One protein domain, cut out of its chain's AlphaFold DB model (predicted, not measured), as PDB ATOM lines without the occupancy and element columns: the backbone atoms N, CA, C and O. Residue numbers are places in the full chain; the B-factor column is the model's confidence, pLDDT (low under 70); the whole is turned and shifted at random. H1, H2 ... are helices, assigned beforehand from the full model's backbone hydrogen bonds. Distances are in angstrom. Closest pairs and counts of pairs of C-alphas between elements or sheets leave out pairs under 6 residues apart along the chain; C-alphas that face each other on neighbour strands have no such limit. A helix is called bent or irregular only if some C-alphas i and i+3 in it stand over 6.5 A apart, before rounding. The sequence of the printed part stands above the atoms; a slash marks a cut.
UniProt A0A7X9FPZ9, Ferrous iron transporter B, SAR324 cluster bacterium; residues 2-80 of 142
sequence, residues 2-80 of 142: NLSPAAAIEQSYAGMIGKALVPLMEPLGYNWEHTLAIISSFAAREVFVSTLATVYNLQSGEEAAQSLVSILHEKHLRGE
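This is residues 2 to 80 of the 142 residues of the protein "Ferrous iron transporter B" of SAR324 cluster bacterium (UniProt A0A7X9FPZ9). A helical hairpin, H3 and H4, makes the core, and the long kinked helix H2 crosses H3 on the side away from H4. Short H1 packs at residues 55 to 59 of H4, while H5 heads away from the hairpin, and residues 73 to 79, of which 73 to 77 belong to H5, stick out. The printed part has 79 residues, with five named helices in the order H1, H2, H3, H4, H5 and no named strand, and its class is all helix. It is compact, with a radius of gyration of the C-alphas of 12.5 A, and spans 31 by 31 by 25 A.

H1, residues 5 to 10, is close to but not clearly touching H2, residues 13 to 28, with the C-alphas of Ile 9 and Gly 15 closest at 5.7 A. They run the same way at a steep tilt of 68 degrees, only just short of about perpendicular. H2 touches H3, residues 32 to 41, where the C-alphas of Gly 18 and Leu 36 are closest at 4.8 A. Their lines stand at 73 degrees, only just about perpendicular. H3 and H4, residues 47 to 60, form a helical hairpin; they touch, with the C-alphas of Ser 41 and Phe 48 closest at 4.8 A, and run opposite ways at a shallow tilt of 30 degrees. H4 is the hub, touching three other helices. With residues 55 to 59 alone it touches H1, opposite ways at a steep tilt of 58 degrees; the closest C-alphas are those of Ala 6 and Gln 59, 4.9 A apart. With residues 52 to 56 alone it only just touches H5, residues 68 to 77, with 3 pairs of C-alphas within 8 A, the closest being those of Ala 53 and Leu 68 at 5.5 A; the two run the same way at a steep tilt of 60 degrees. H2 and H4 are apart, as are H3 and H5. In H1, H3, H4 and H5 every O i to N i+4 pair is within hydrogen-bond range; in H2, 8 of 12 are.

H1 begins at C-alpha 5, (43.629, 37.084, 4.214). H2 measures 23.1 A from first to last C-alpha; it is irregular, with C-alphas 20 and 23 7.1 A apart, and has a kink of 57 degrees near residue 22. H3 measures 14.0 A. H4 measures 20.1 A and begins at C-alpha 47, (38.270, 29.034, 21.826). H5 measures 14.2 A and ends at C-alpha 77, (62.882, 28.698, 15.928).

The two C-alphas farthest apart are those of Asn 2 and Leu 28, at 34.0 A. The printed part has no cut. The links from H1 to H2, H2 to H3 and H3 to H4 are tight, and the seven-residue link from H4 to H5 is short. Mean pLDDT of the printed part is 78.1; residues 2 to 11, 13 to 15 and 61 to 64 are under 70.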
ATOM      1  N   ASN A   2      42.272  43.514  -3.531       45.16
ATOM      2  CA  ASN A   2      42.437  42.176  -2.959       45.16
ATOM      3  C   ASN A   2      43.448  42.249  -1.805       45.16
ATOM      4  O   ASN A   2      44.653  42.232  -2.032       45.16
ATOM      5  N   LEU A   3      42.946  42.419  -0.582       53.28
ATOM      6  CA  LEU A   3      43.734  42.299   0.642       53.28
ATOM      7  C   LEU A   3      44.088  40.818   0.833       53.28
ATOM      8  O   LEU A   3      43.224  39.960   0.651       53.28
ATOM      9  N   SER A   4      45.335  40.508   1.196       60.09
ATOM     10  CA  SER A   4      45.676  39.154   1.643       60.09
ATOM     11  C   SER A   4      44.810  38.786   2.862       60.09
ATOM     12  O   SER A   4      44.445  39.683   3.630       60.09
ATOM     13  N   PRO A   5      44.461  37.504   3.079       60.28
ATOM     14  CA  PRO A   5      43.629  37.084   4.214       60.28
ATOM     15  C   PRO A   5      44.151  37.606   5.564       60.28
ATOM     16  O   PRO A   5      43.371  38.063   6.398       60.28
ATOM     17  N   ALA A   6      45.477  37.650   5.726       59.22
ATOM     18  CA  ALA A   6      46.155  38.261   6.866       59.22
ATOM     19  C   ALA A   6      45.853  39.767   7.014       59.22
ATOM     20  O   ALA A   6      45.467  40.219   8.091       59.22
ATOM     21  N   ALA A   7      45.949  40.544   5.928       58.03
ATOM     22  CA  ALA A   7      45.655  41.979   5.936       58.03
ATOM     23  C   ALA A   7      44.162  42.281   6.165       58.03
ATOM     24  O   ALA A   7      43.822  43.300   6.765       58.03
ATOM     25  N   ALA A   8      43.265  41.388   5.732       61.56
ATOM     26  CA  ALA A   8      41.829  41.509   5.978       61.56
ATOM     27  C   ALA A   8      41.472  41.315   7.465       61.56
ATOM     28  O   ALA A   8      40.621  42.034   7.988       61.56
ATOM     29  N   ILE A   9      42.143  40.396   8.169       63.62
ATOM     30  CA  ILE A   9      41.971  40.215   9.620       63.62
ATOM     31  C   ILE A   9      42.615  41.357  10.401       63.62
ATOM     32  O   ILE A   9      42.008  41.858  11.347       63.62
ATOM     33  N   GLU A  10      43.787  41.831   9.991       62.94
ATOM     34  CA  GLU A  10      44.416  42.987  10.633       62.94
ATOM     35  C   GLU A  10      43.567  44.264  10.559       62.94
ATOM     36  O   GLU A  10      43.599  45.068  11.490       62.94
ATOM     37  N   GLN A  11      42.820  44.449   9.468       63.16
ATOM     38  CA  GLN A  11      41.891  45.570   9.282       63.16
ATOM     39  C   GLN A  11      40.476  45.274   9.803       63.16
ATOM     40  O   GLN A  11      39.621  46.157   9.799       63.16
ATOM     41  N   SER A  12      40.209  44.045  10.254       70.81
ATOM     42  CA  SER A  12      38.929  43.697  10.863       70.81
ATOM     43  C   SER A  12      38.774  44.373  12.227       70.81
ATOM     44  O   SER A  12      39.758  44.649  12.913       70.81
ATOM     45  N   TYR A  13      37.528  44.571  12.669       66.06
ATOM     46  CA  TYR A  13      37.233  45.105  14.006       66.06
ATOM     47  C   TYR A  13      37.968  44.342  15.118       66.06
ATOM     48  O   TYR A  13      38.452  44.947  16.069       66.06
ATOM     49  N   ALA A  14      38.107  43.022  14.972       66.69
ATOM     50  CA  ALA A  14      38.816  42.185  15.927       66.69
ATOM     51  C   ALA A  14      40.333  42.470  15.929       66.69
ATOM     52  O   ALA A  14      40.925  42.631  16.995       66.69
ATOM     53  N   GLY A  15      40.945  42.625  14.749       67.69
ATOM     54  CA  GLY A  15      42.352  43.015  14.603       67.69
ATOM     55  C   GLY A  15      42.641  44.429  15.114       67.69
ATOM     56  O   GLY A  15      43.648  44.646  15.786       67.69
ATOM     57  N   MET A  16      41.728  45.377  14.889       75.00
ATOM     58  CA  MET A  16      41.837  46.746  15.407       75.00
ATOM     59  C   MET A  16      41.797  46.787  16.939       75.00
ATOM     60  O   MET A  16      42.628  47.454  17.555       75.00
ATOM     61  N   ILE A  17      40.867  46.051  17.560       74.12
ATOM     62  CA  ILE A  17      40.763  45.960  19.025       74.12
ATOM     63  C   ILE A  17      41.995  45.252  19.602       74.12
ATOM     64  O   ILE A  17      42.562  45.726  20.586       74.12
ATOM     65  N   GLY A  18      42.449  44.165  18.969       70.12
ATOM     66  CA  GLY A  18      43.672  43.461  19.358       70.12
ATOM     67  C   GLY A  18      44.886  44.389  19.354       70.12
ATOM     68  O   GLY A  18      45.558  44.506  20.374       70.12
ATOM     69  N   LYS A  19      45.112  45.123  18.256       77.19
ATOM     70  CA  LYS A  19      46.219  46.090  18.115       77.19
ATOM     71  C   LYS A  19      46.140  47.252  19.110       77.19
ATOM     72  O   LYS A  19      47.176  47.700  19.587       77.19
ATOM     73  N   ALA A  20      44.940  47.713  19.466       80.38
ATOM     74  CA  ALA A  20      44.769  48.758  20.477       80.38
ATOM     75  C   ALA A  20      45.176  48.298  21.891       80.38
ATOM     76  O   ALA A  20      45.606  49.117  22.701       80.38
ATOM     77  N   LEU A  21      45.060  46.997  22.181       80.06
ATOM     78  CA  LEU A  21      45.442  46.385  23.460       80.06
ATOM     79  C   LEU A  21      46.897  45.891  23.502       80.06
ATOM     80  O   LEU A  21      47.414  45.667  24.596       80.06
ATOM     81  N   VAL A  22      47.576  45.783  22.353       82.88
ATOM     82  CA  VAL A  22      49.001  45.412  22.267       82.88
ATOM     83  C   VAL A  22      49.911  46.226  23.189       82.88
ATOM     84  O   VAL A  22      50.657  45.580  23.911       82.88
ATOM     85  N   PRO A  23      49.875  47.572  23.265       82.06
ATOM     86  CA  PRO A  23      50.836  48.310  24.098       82.06
ATOM     87  C   PRO A  23      50.737  47.965  25.592       82.06
ATOM     88  O   PRO A  23      51.696  48.145  26.337       82.06
ATOM     89  N   LEU A  24      49.586  47.452  26.038       83.44
ATOM     90  CA  LEU A  24      49.423  46.944  27.396       83.44
ATOM     91  C   LEU A  24      49.987  45.524  27.546       83.44
ATOM     92  O   LEU A  24      50.441  45.162  28.617       83.44
ATOM     93  N   MET A  25      49.947  44.714  26.491       84.69
ATOM     94  CA  MET A  25      50.270  43.283  26.517       84.69
ATOM     95  C   MET A  25      51.708  42.969  26.059       84.69
ATOM     96  O   MET A  25      52.279  41.953  26.451       84.69
ATOM     97  N   GLU A  26      52.330  43.868  25.302       84.19
ATOM     98  CA  GLU A  26      53.719  43.798  24.839       84.19
ATOM     99  C   GLU A  26      54.745  43.576  25.972       84.19
ATOM    100  O   GLU A  26      55.629  42.733  25.798       84.19
ATOM    101  N   PRO A  27      54.614  44.184  27.177       83.12
ATOM    102  CA  PRO A  27      55.526  43.930  28.299       83.12
ATOM    103  C   PRO A  27      55.507  42.485  28.820       83.12
ATOM    104  O   PRO A  27      56.381  42.106  29.597       83.12
ATOM    105  N   LEU A  28      54.497  41.694  28.448       82.88
ATOM    106  CA  LEU A  28      54.361  40.278  28.798       82.88
ATOM    107  C   LEU A  28      54.864  39.351  27.682       82.88
ATOM    108  O   LEU A  28      54.703  38.134  27.770       82.88
ATOM    109  N   GLY A  29      55.432  39.919  26.614       82.25
ATOM    110  CA  GLY A  29      55.839  39.178  25.424       82.25
ATOM    111  C   GLY A  29      54.660  38.726  24.567       82.25
ATOM    112  O   GLY A  29      54.758  37.696  23.895       82.25
ATOM    113  N   TYR A  30      53.532  39.443  24.620       87.94
ATOM    114  CA  TYR A  30      52.340  39.130  23.835       87.94
ATOM    115  C   TYR A  30      52.225  40.041  22.617       87.94
ATOM    116  O   TYR A  30      52.111  41.259  22.725       87.94
ATOM    117  N   ASN A  31      52.151  39.411  21.451       86.50
ATOM    118  CA  ASN A  31      51.805  40.076  20.199       86.50
ATOM    119  C   ASN A  31      50.281  40.243  20.033       86.50
ATOM    120  O   ASN A  31      49.472  39.828  20.877       86.50
ATOM    121  N   TRP A  32      49.872  40.840  18.916       83.81
ATOM    122  CA  TRP A  32      48.465  41.092  18.617       83.81
ATOM    123  C   TRP A  32      47.651  39.803  18.451       83.81
ATOM    124  O   TRP A  32      46.471  39.799  18.795       83.81
ATOM    125  N   GLU A  33      48.257  38.703  17.995       86.00
ATOM    126  CA  GLU A  33      47.582  37.411  17.821       86.00
ATOM    127  C   GLU A  33      47.226  36.791  19.173       86.00
ATOM    128  O   GLU A  33      46.096  36.352  19.381       86.00
ATOM    129  N   HIS A  34      48.168  36.824  20.119       88.75
ATOM    130  CA  HIS A  34      47.937  36.378  21.492       88.75
ATOM    131  C   HIS A  34      46.876  37.243  22.168       88.75
ATOM    132  O   HIS A  34      45.951  36.721  22.783       88.75
ATOM    133  N   THR A  35      46.973  38.563  22.003       87.56
ATOM    134  CA  THR A  35      46.013  39.523  22.562       87.56
ATOM    135  C   THR A  35      44.608  39.283  22.007       87.56
ATOM    136  O   THR A  35      43.643  39.213  22.765       87.56
ATOM    137  N   LEU A  36      44.486  39.073  20.695       87.12
ATOM    138  CA  LEU A  36      43.223  38.740  20.042       87.12
ATOM    139  C   LEU A  36      42.651  37.405  20.544       87.12
ATOM    140  O   LEU A  36      41.461  37.325  20.852       87.12
ATOM    141  N   ALA A  37      43.488  36.376  20.668       88.06
ATOM    142  CA  ALA A  37      43.076  35.078  21.192       88.06
ATOM    143  C   ALA A  37      42.652  35.160  22.672       88.06
ATOM    144  O   ALA A  37      41.684  34.518  23.075       88.06
ATOM    145  N   ILE A  38      43.314  35.985  23.491       88.56
ATOM    146  CA  ILE A  38      42.900  36.248  24.880       88.56
ATOM    147  C   ILE A  38      41.510  36.891  24.896       88.56
ATOM    148  O   ILE A  38      40.650  36.456  25.661       88.56
ATOM    149  N   ILE A  39      41.251  37.870  24.027       85.31
ATOM    150  CA  ILE A  39      39.936  38.518  23.933       85.31
ATOM    151  C   ILE A  39      38.851  37.504  23.544       85.31
ATOM    152  O   ILE A  39      37.794  37.469  24.174       85.31
ATOM    153  N   SER A  40      39.105  36.642  22.553       84.31
ATOM    154  CA  SER A  40      38.131  35.614  22.160       84.31
ATOM    155  C   SER A  40      37.907  34.565  23.254       84.31
ATOM    156  O   SER A  40      36.796  34.052  23.398       84.31
ATOM    157  N   SER A  41      38.915  34.303  24.092       85.31
ATOM    158  CA  SER A  41      38.821  33.340  25.195       85.31
ATOM    159  C   SER A  41      37.816  33.727  26.289       85.31
ATOM    160  O   SER A  41      37.332  32.857  27.016       85.31
ATOM    161  N   PHE A  42      37.443  35.011  26.391       80.19
ATOM    162  CA  PHE A  42      36.376  35.450  27.297       80.19
ATOM    163  C   PHE A  42      34.997  34.929  26.876       80.19
ATOM    164  O   PHE A  42      34.123  34.782  27.735       80.19
ATOM    165  N   ALA A  43      34.795  34.630  25.586       80.50
ATOM    166  CA  ALA A  43      33.575  33.982  25.110       80.50
ATOM    167  C   ALA A  43      33.544  32.504  25.528       80.50
ATOM    168  O   ALA A  43      32.550  32.053  26.095       80.50
ATOM    169  N   ALA A  44      34.641  31.774  25.300       83.06
ATOM    170  CA  ALA A  44      34.843  30.415  25.798       83.06
ATOM    171  C   ALA A  44      36.337  30.061  25.887       83.06
ATOM    172  O   ALA A  44      37.130  30.398  25.009       83.06
ATOM    173  N   ARG A  45      36.717  29.331  26.942       80.81
ATOM    174  CA  ARG A  45      38.117  29.015  27.279       80.81
ATOM    175  C   ARG A  45      38.815  28.181  26.210       80.81
ATOM    176  O   ARG A  45      39.952  28.487  25.858       80.81
ATOM    177  N   GLU A  46      38.141  27.172  25.660       84.69
ATOM    178  CA  GLU A  46      38.695  26.353  24.574       84.69
ATOM    179  C   GLU A  46      38.893  27.119  23.254       84.69
ATOM    180  O   GLU A  46      39.693  26.711  22.410       84.69
ATOM    181  N   VAL A  47      38.217  28.260  23.075       87.00
ATOM    182  CA  VAL A  47      38.270  29.034  21.826       87.00
ATOM    183  C   VAL A  47      39.604  29.764  21.669       87.00
ATOM    184  O   VAL A  47      39.966  30.102  20.543       87.00
ATOM    185  N   PHE A  48      40.387  29.928  22.742       89.19
ATOM    186  CA  PHE A  48      41.737  30.496  22.671       89.19
ATOM    187  C   PHE A  48      42.606  29.761  21.641       89.19
ATOM    188  O   PHE A  48      43.125  30.366  20.705       89.19
ATOM    189  N   VAL A  49      42.708  28.436  21.792       89.06
ATOM    190  CA  VAL A  49      43.564  27.582  20.960       89.06
ATOM    191  C   VAL A  49      43.076  27.618  19.514       89.06
ATOM    192  O   VAL A  49      43.859  27.870  18.605       89.06
ATOM    193  N   SER A  50      41.768  27.470  19.301       88.19
ATOM    194  CA  SER A  50      41.168  27.538  17.962       88.19
ATOM    195  C   SER A  50      41.420  28.889  17.278       88.19
ATOM    196  O   SER A  50      41.862  28.933  16.133       88.19
ATOM    197  N   THR A  51      41.239  29.997  18.004       88.19
ATOM    198  CA  THR A  51      41.468  31.349  17.468       88.19
ATOM    199  C   THR A  51      42.925  31.540  17.078       88.19
ATOM    200  O   THR A  51      43.204  32.025  15.985       88.19
ATOM    201  N   LEU A  52      43.857  31.122  17.939       88.50
ATOM    202  CA  LEU A  52      45.287  31.218  17.658       88.50
ATOM    203  C   LEU A  52      45.666  30.384  16.423       88.50
ATOM    204  O   LEU A  52      46.420  30.853  15.573       88.50
ATOM    205  N   ALA A  53      45.077  29.188  16.279       87.38
ATOM    206  CA  ALA A  53      45.282  28.318  15.119       87.38
ATOM    207  C   ALA A  53      44.845  28.996  13.831       87.38
ATOM    208  O   ALA A  53      45.587  29.009  12.851       87.38
ATOM    209  N   THR A  54      43.636  29.553  13.839       86.75
ATOM    210  CA  THR A  54      43.057  30.219  12.679       86.75
ATOM    211  C   THR A  54      43.862  31.454  12.306       86.75
ATOM    212  O   THR A  54      44.215  31.610  11.143       86.75
ATOM    213  N   VAL A  55      44.201  32.307  13.276       85.19
ATOM    214  CA  VAL A  55      44.950  33.544  13.011       85.19
ATOM    215  C   VAL A  55      46.321  33.232  12.416       85.19
ATOM    216  O   VAL A  55      46.678  33.831  11.404       85.19
ATOM    217  N   TYR A  56      47.059  32.263  12.963       85.69
ATOM    218  CA  TYR A  56      48.370  31.918  12.417       85.69
ATOM    219  C   TYR A  56      48.315  31.219  11.055       85.69
ATOM    220  O   TYR A  56      49.122  31.540  10.187       85.69
ATOM    221  N   ASN A  57      47.352  30.323  10.820       84.31
ATOM    222  CA  ASN A  57      47.183  29.702   9.499       84.31
ATOM    223  C   ASN A  57      46.793  30.727   8.422       84.31
ATOM    224  O   ASN A  57      47.226  30.641   7.278       84.31
ATOM    225  N   LEU A  58      45.999  31.740   8.778       80.88
ATOM    226  CA  LEU A  58      45.654  32.819   7.848       80.88
ATOM    227  C   LEU A  58      46.852  33.728   7.521       80.88
ATOM    228  O   LEU A  58      46.850  34.369   6.470       80.88
ATOM    229  N   GLN A  59      47.857  33.792   8.401       73.56
ATOM    230  CA  GLN A  59      49.099  34.538   8.178       73.56
ATOM    231  C   GLN A  59      50.108  33.784   7.312       73.56
ATOM    232  O   GLN A  59      50.785  34.424   6.509       73.56
ATOM    233  N   SER A  60      50.220  32.458   7.459       70.94
ATOM    234  CA  SER A  60      51.155  31.660   6.652       70.94
ATOM    235  C   SER A  60      50.764  31.630   5.172       70.94
ATOM    236  O   SER A  60      51.630  31.458   4.317       70.94
ATOM    237  N   GLY A  61      49.484  31.856   4.851       65.25
ATOM    238  CA  GLY A  61      48.997  31.921   3.470       65.25
ATOM    239  C   GLY A  61      49.058  30.577   2.736       65.25
ATOM    240  O   GLY A  61      48.889  30.541   1.520       65.25
ATOM    241  N   GLU A  62      49.301  29.487   3.463       69.69
ATOM    242  CA  GLU A  62      49.318  28.131   2.925       69.69
ATOM    243  C   GLU A  62      47.895  27.603   2.727       69.69
ATOM    244  O   GLU A  62      47.000  27.820   3.544       69.69
ATOM    245  N   GLU A  63      47.686  26.870   1.630       59.91
ATOM    246  CA  GLU A  63      46.386  26.270   1.300       59.91
ATOM    247  C   GLU A  63      46.004  25.121   2.248       59.91
ATOM    248  O   GLU A  63      44.826  24.790   2.386       59.91
ATOM    249  N   ALA A  64      46.989  24.516   2.921       69.19
ATOM    250  CA  ALA A  64      46.779  23.448   3.885       69.19
ATOM    251  C   ALA A  64      46.868  23.986   5.316       69.19
ATOM    252  O   ALA A  64      47.891  24.536   5.718       69.19
ATOM    253  N   ALA A  65      45.813  23.764   6.103       71.75
ATOM    254  CA  ALA A  65      45.824  24.081   7.524       71.75
ATOM    255  C   ALA A  65      46.894  23.242   8.242       71.75
ATOM    256  O   ALA A  65      46.781  22.017   8.347       71.75
ATOM    257  N   GLN A  66      47.928  23.906   8.749       78.75
ATOM    258  CA  GLN A  66      48.960  23.300   9.570       78.75
ATOM    259  C   GLN A  66      48.494  23.141  11.020       78.75
ATOM    260  O   GLN A  66      47.677  23.910  11.545       78.75
ATOM    261  N   SER A  67      49.065  22.149  11.706       85.31
ATOM    262  CA  SER A  67      48.856  21.986  13.141       85.31
ATOM    263  C   SER A  67      49.401  23.193  13.910       85.31
ATOM    264  O   SER A  67      50.459  23.733  13.597       85.31
ATOM    265  N   LEU A  68      48.726  23.587  14.986       83.94
ATOM    266  CA  LEU A  68      49.231  24.632  15.879       83.94
ATOM    267  C   LEU A  68      50.633  24.350  16.416       83.94
ATOM    268  O   LEU A  68      51.432  25.265  16.576       83.94
ATOM    269  N   VAL A  69      50.919  23.081  16.709       86.06
ATOM    270  CA  VAL A  69      52.205  22.660  17.268       86.06
ATOM    271  C   VAL A  69      53.335  22.923  16.273       86.06
ATOM    272  O   VAL A  69      54.376  23.431  16.678       86.06
ATOM    273  N   SER A  70      53.131  22.645  14.980       84.94
ATOM    274  CA  SER A  70      54.141  22.920  13.949       84.94
ATOM    275  C   SER A  70      54.381  24.417  13.763       84.94
ATOM    276  O   SER A  70      55.535  24.835  13.700       84.94
ATOM    277  N   ILE A  71      53.319  25.227  13.778       84.62
ATOM    278  CA  ILE A  71      53.417  26.691  13.678       84.62
ATOM    279  C   ILE A  71      54.173  27.276  14.878       84.62
ATOM    280  O   ILE A  71      55.073  28.096  14.713       84.62
ATOM    281  N   LEU A  72      53.814  26.864  16.098       84.69
ATOM    282  CA  LEU A  72      54.475  27.333  17.318       84.69
ATOM    283  C   LEU A  72      55.941  26.904  17.358       84.69
ATOM    284  O   LEU A  72      56.787  27.684  17.784       84.69
ATOM    285  N   HIS A  73      56.251  25.695  16.882       83.62
ATOM    286  CA  HIS A  73      57.626  25.230  16.750       83.62
ATOM    287  C   HIS A  73      58.413  26.109  15.769       83.62
ATOM    288  O   HIS A  73      59.495  26.575  16.106       83.62
ATOM    289  N   GLU A  74      57.855  26.430  14.600       82.75
ATOM    290  CA  GLU A  74      58.508  27.334  13.648       82.75
ATOM    291  C   GLU A  74      58.712  28.744  14.229       82.75
ATOM    292  O   GLU A  74      59.810  29.299  14.146       82.75
ATOM    293  N   LYS A  75      57.691  29.312  14.879       80.75
ATOM    294  CA  LYS A  75      57.790  30.619  15.549       80.75
ATOM    295  C   LYS A  75      58.800  30.617  16.697       80.75
ATOM    296  O   LYS A  75      59.463  31.629  16.915       80.75
ATOM    297  N   HIS A  76      58.959  29.493  17.394       82.19
ATOM    298  CA  HIS A  76      60.001  29.324  18.403       82.19
ATOM    299  C   HIS A  76      61.398  29.369  17.781       82.19
ATOM    300  O   HIS A  76      62.252  30.115  18.255       82.19
ATOM    301  N   LEU A  77      61.613  28.661  16.666       77.69
ATOM    302  CA  LEU A  77      62.882  28.698  15.928       77.69
ATOM    303  C   LEU A  77      63.201  30.096  15.369       77.69
ATOM    304  O   LEU A  77      64.368  30.474  15.301       77.69
ATOM    305  N   ARG A  78      62.179  30.873  14.990       77.62
ATOM    306  CA  ARG A  78      62.323  32.268  14.534       77.62
ATOM    307  C   ARG A  78      62.526  33.276  15.674       77.62
ATOM    308  O   ARG A  78      62.763  34.447  15.397       77.62
ATOM    309  N   GLY A  79      62.432  32.847  16.935       72.38
ATOM    310  CA  GLY A  79      62.541  33.718  18.110       72.38
ATOM    311  C   GLY A  79      61.296  34.566  18.400       72.38
ATOM    312  O   GLY A  79      61.323  35.392  19.305       72.38
ATOM    313  N   GLU A  80      60.194  34.362  17.674       72.94
ATOM    314  CA  GLU A  80      58.931  35.091  17.873       72.94
ATOM    315  C   GLU A  80      58.097  34.530  19.034       72.94
ATOM    316  O   GLU A  80      57.214  35.211  19.555       72.94
TER     317      GLU A  80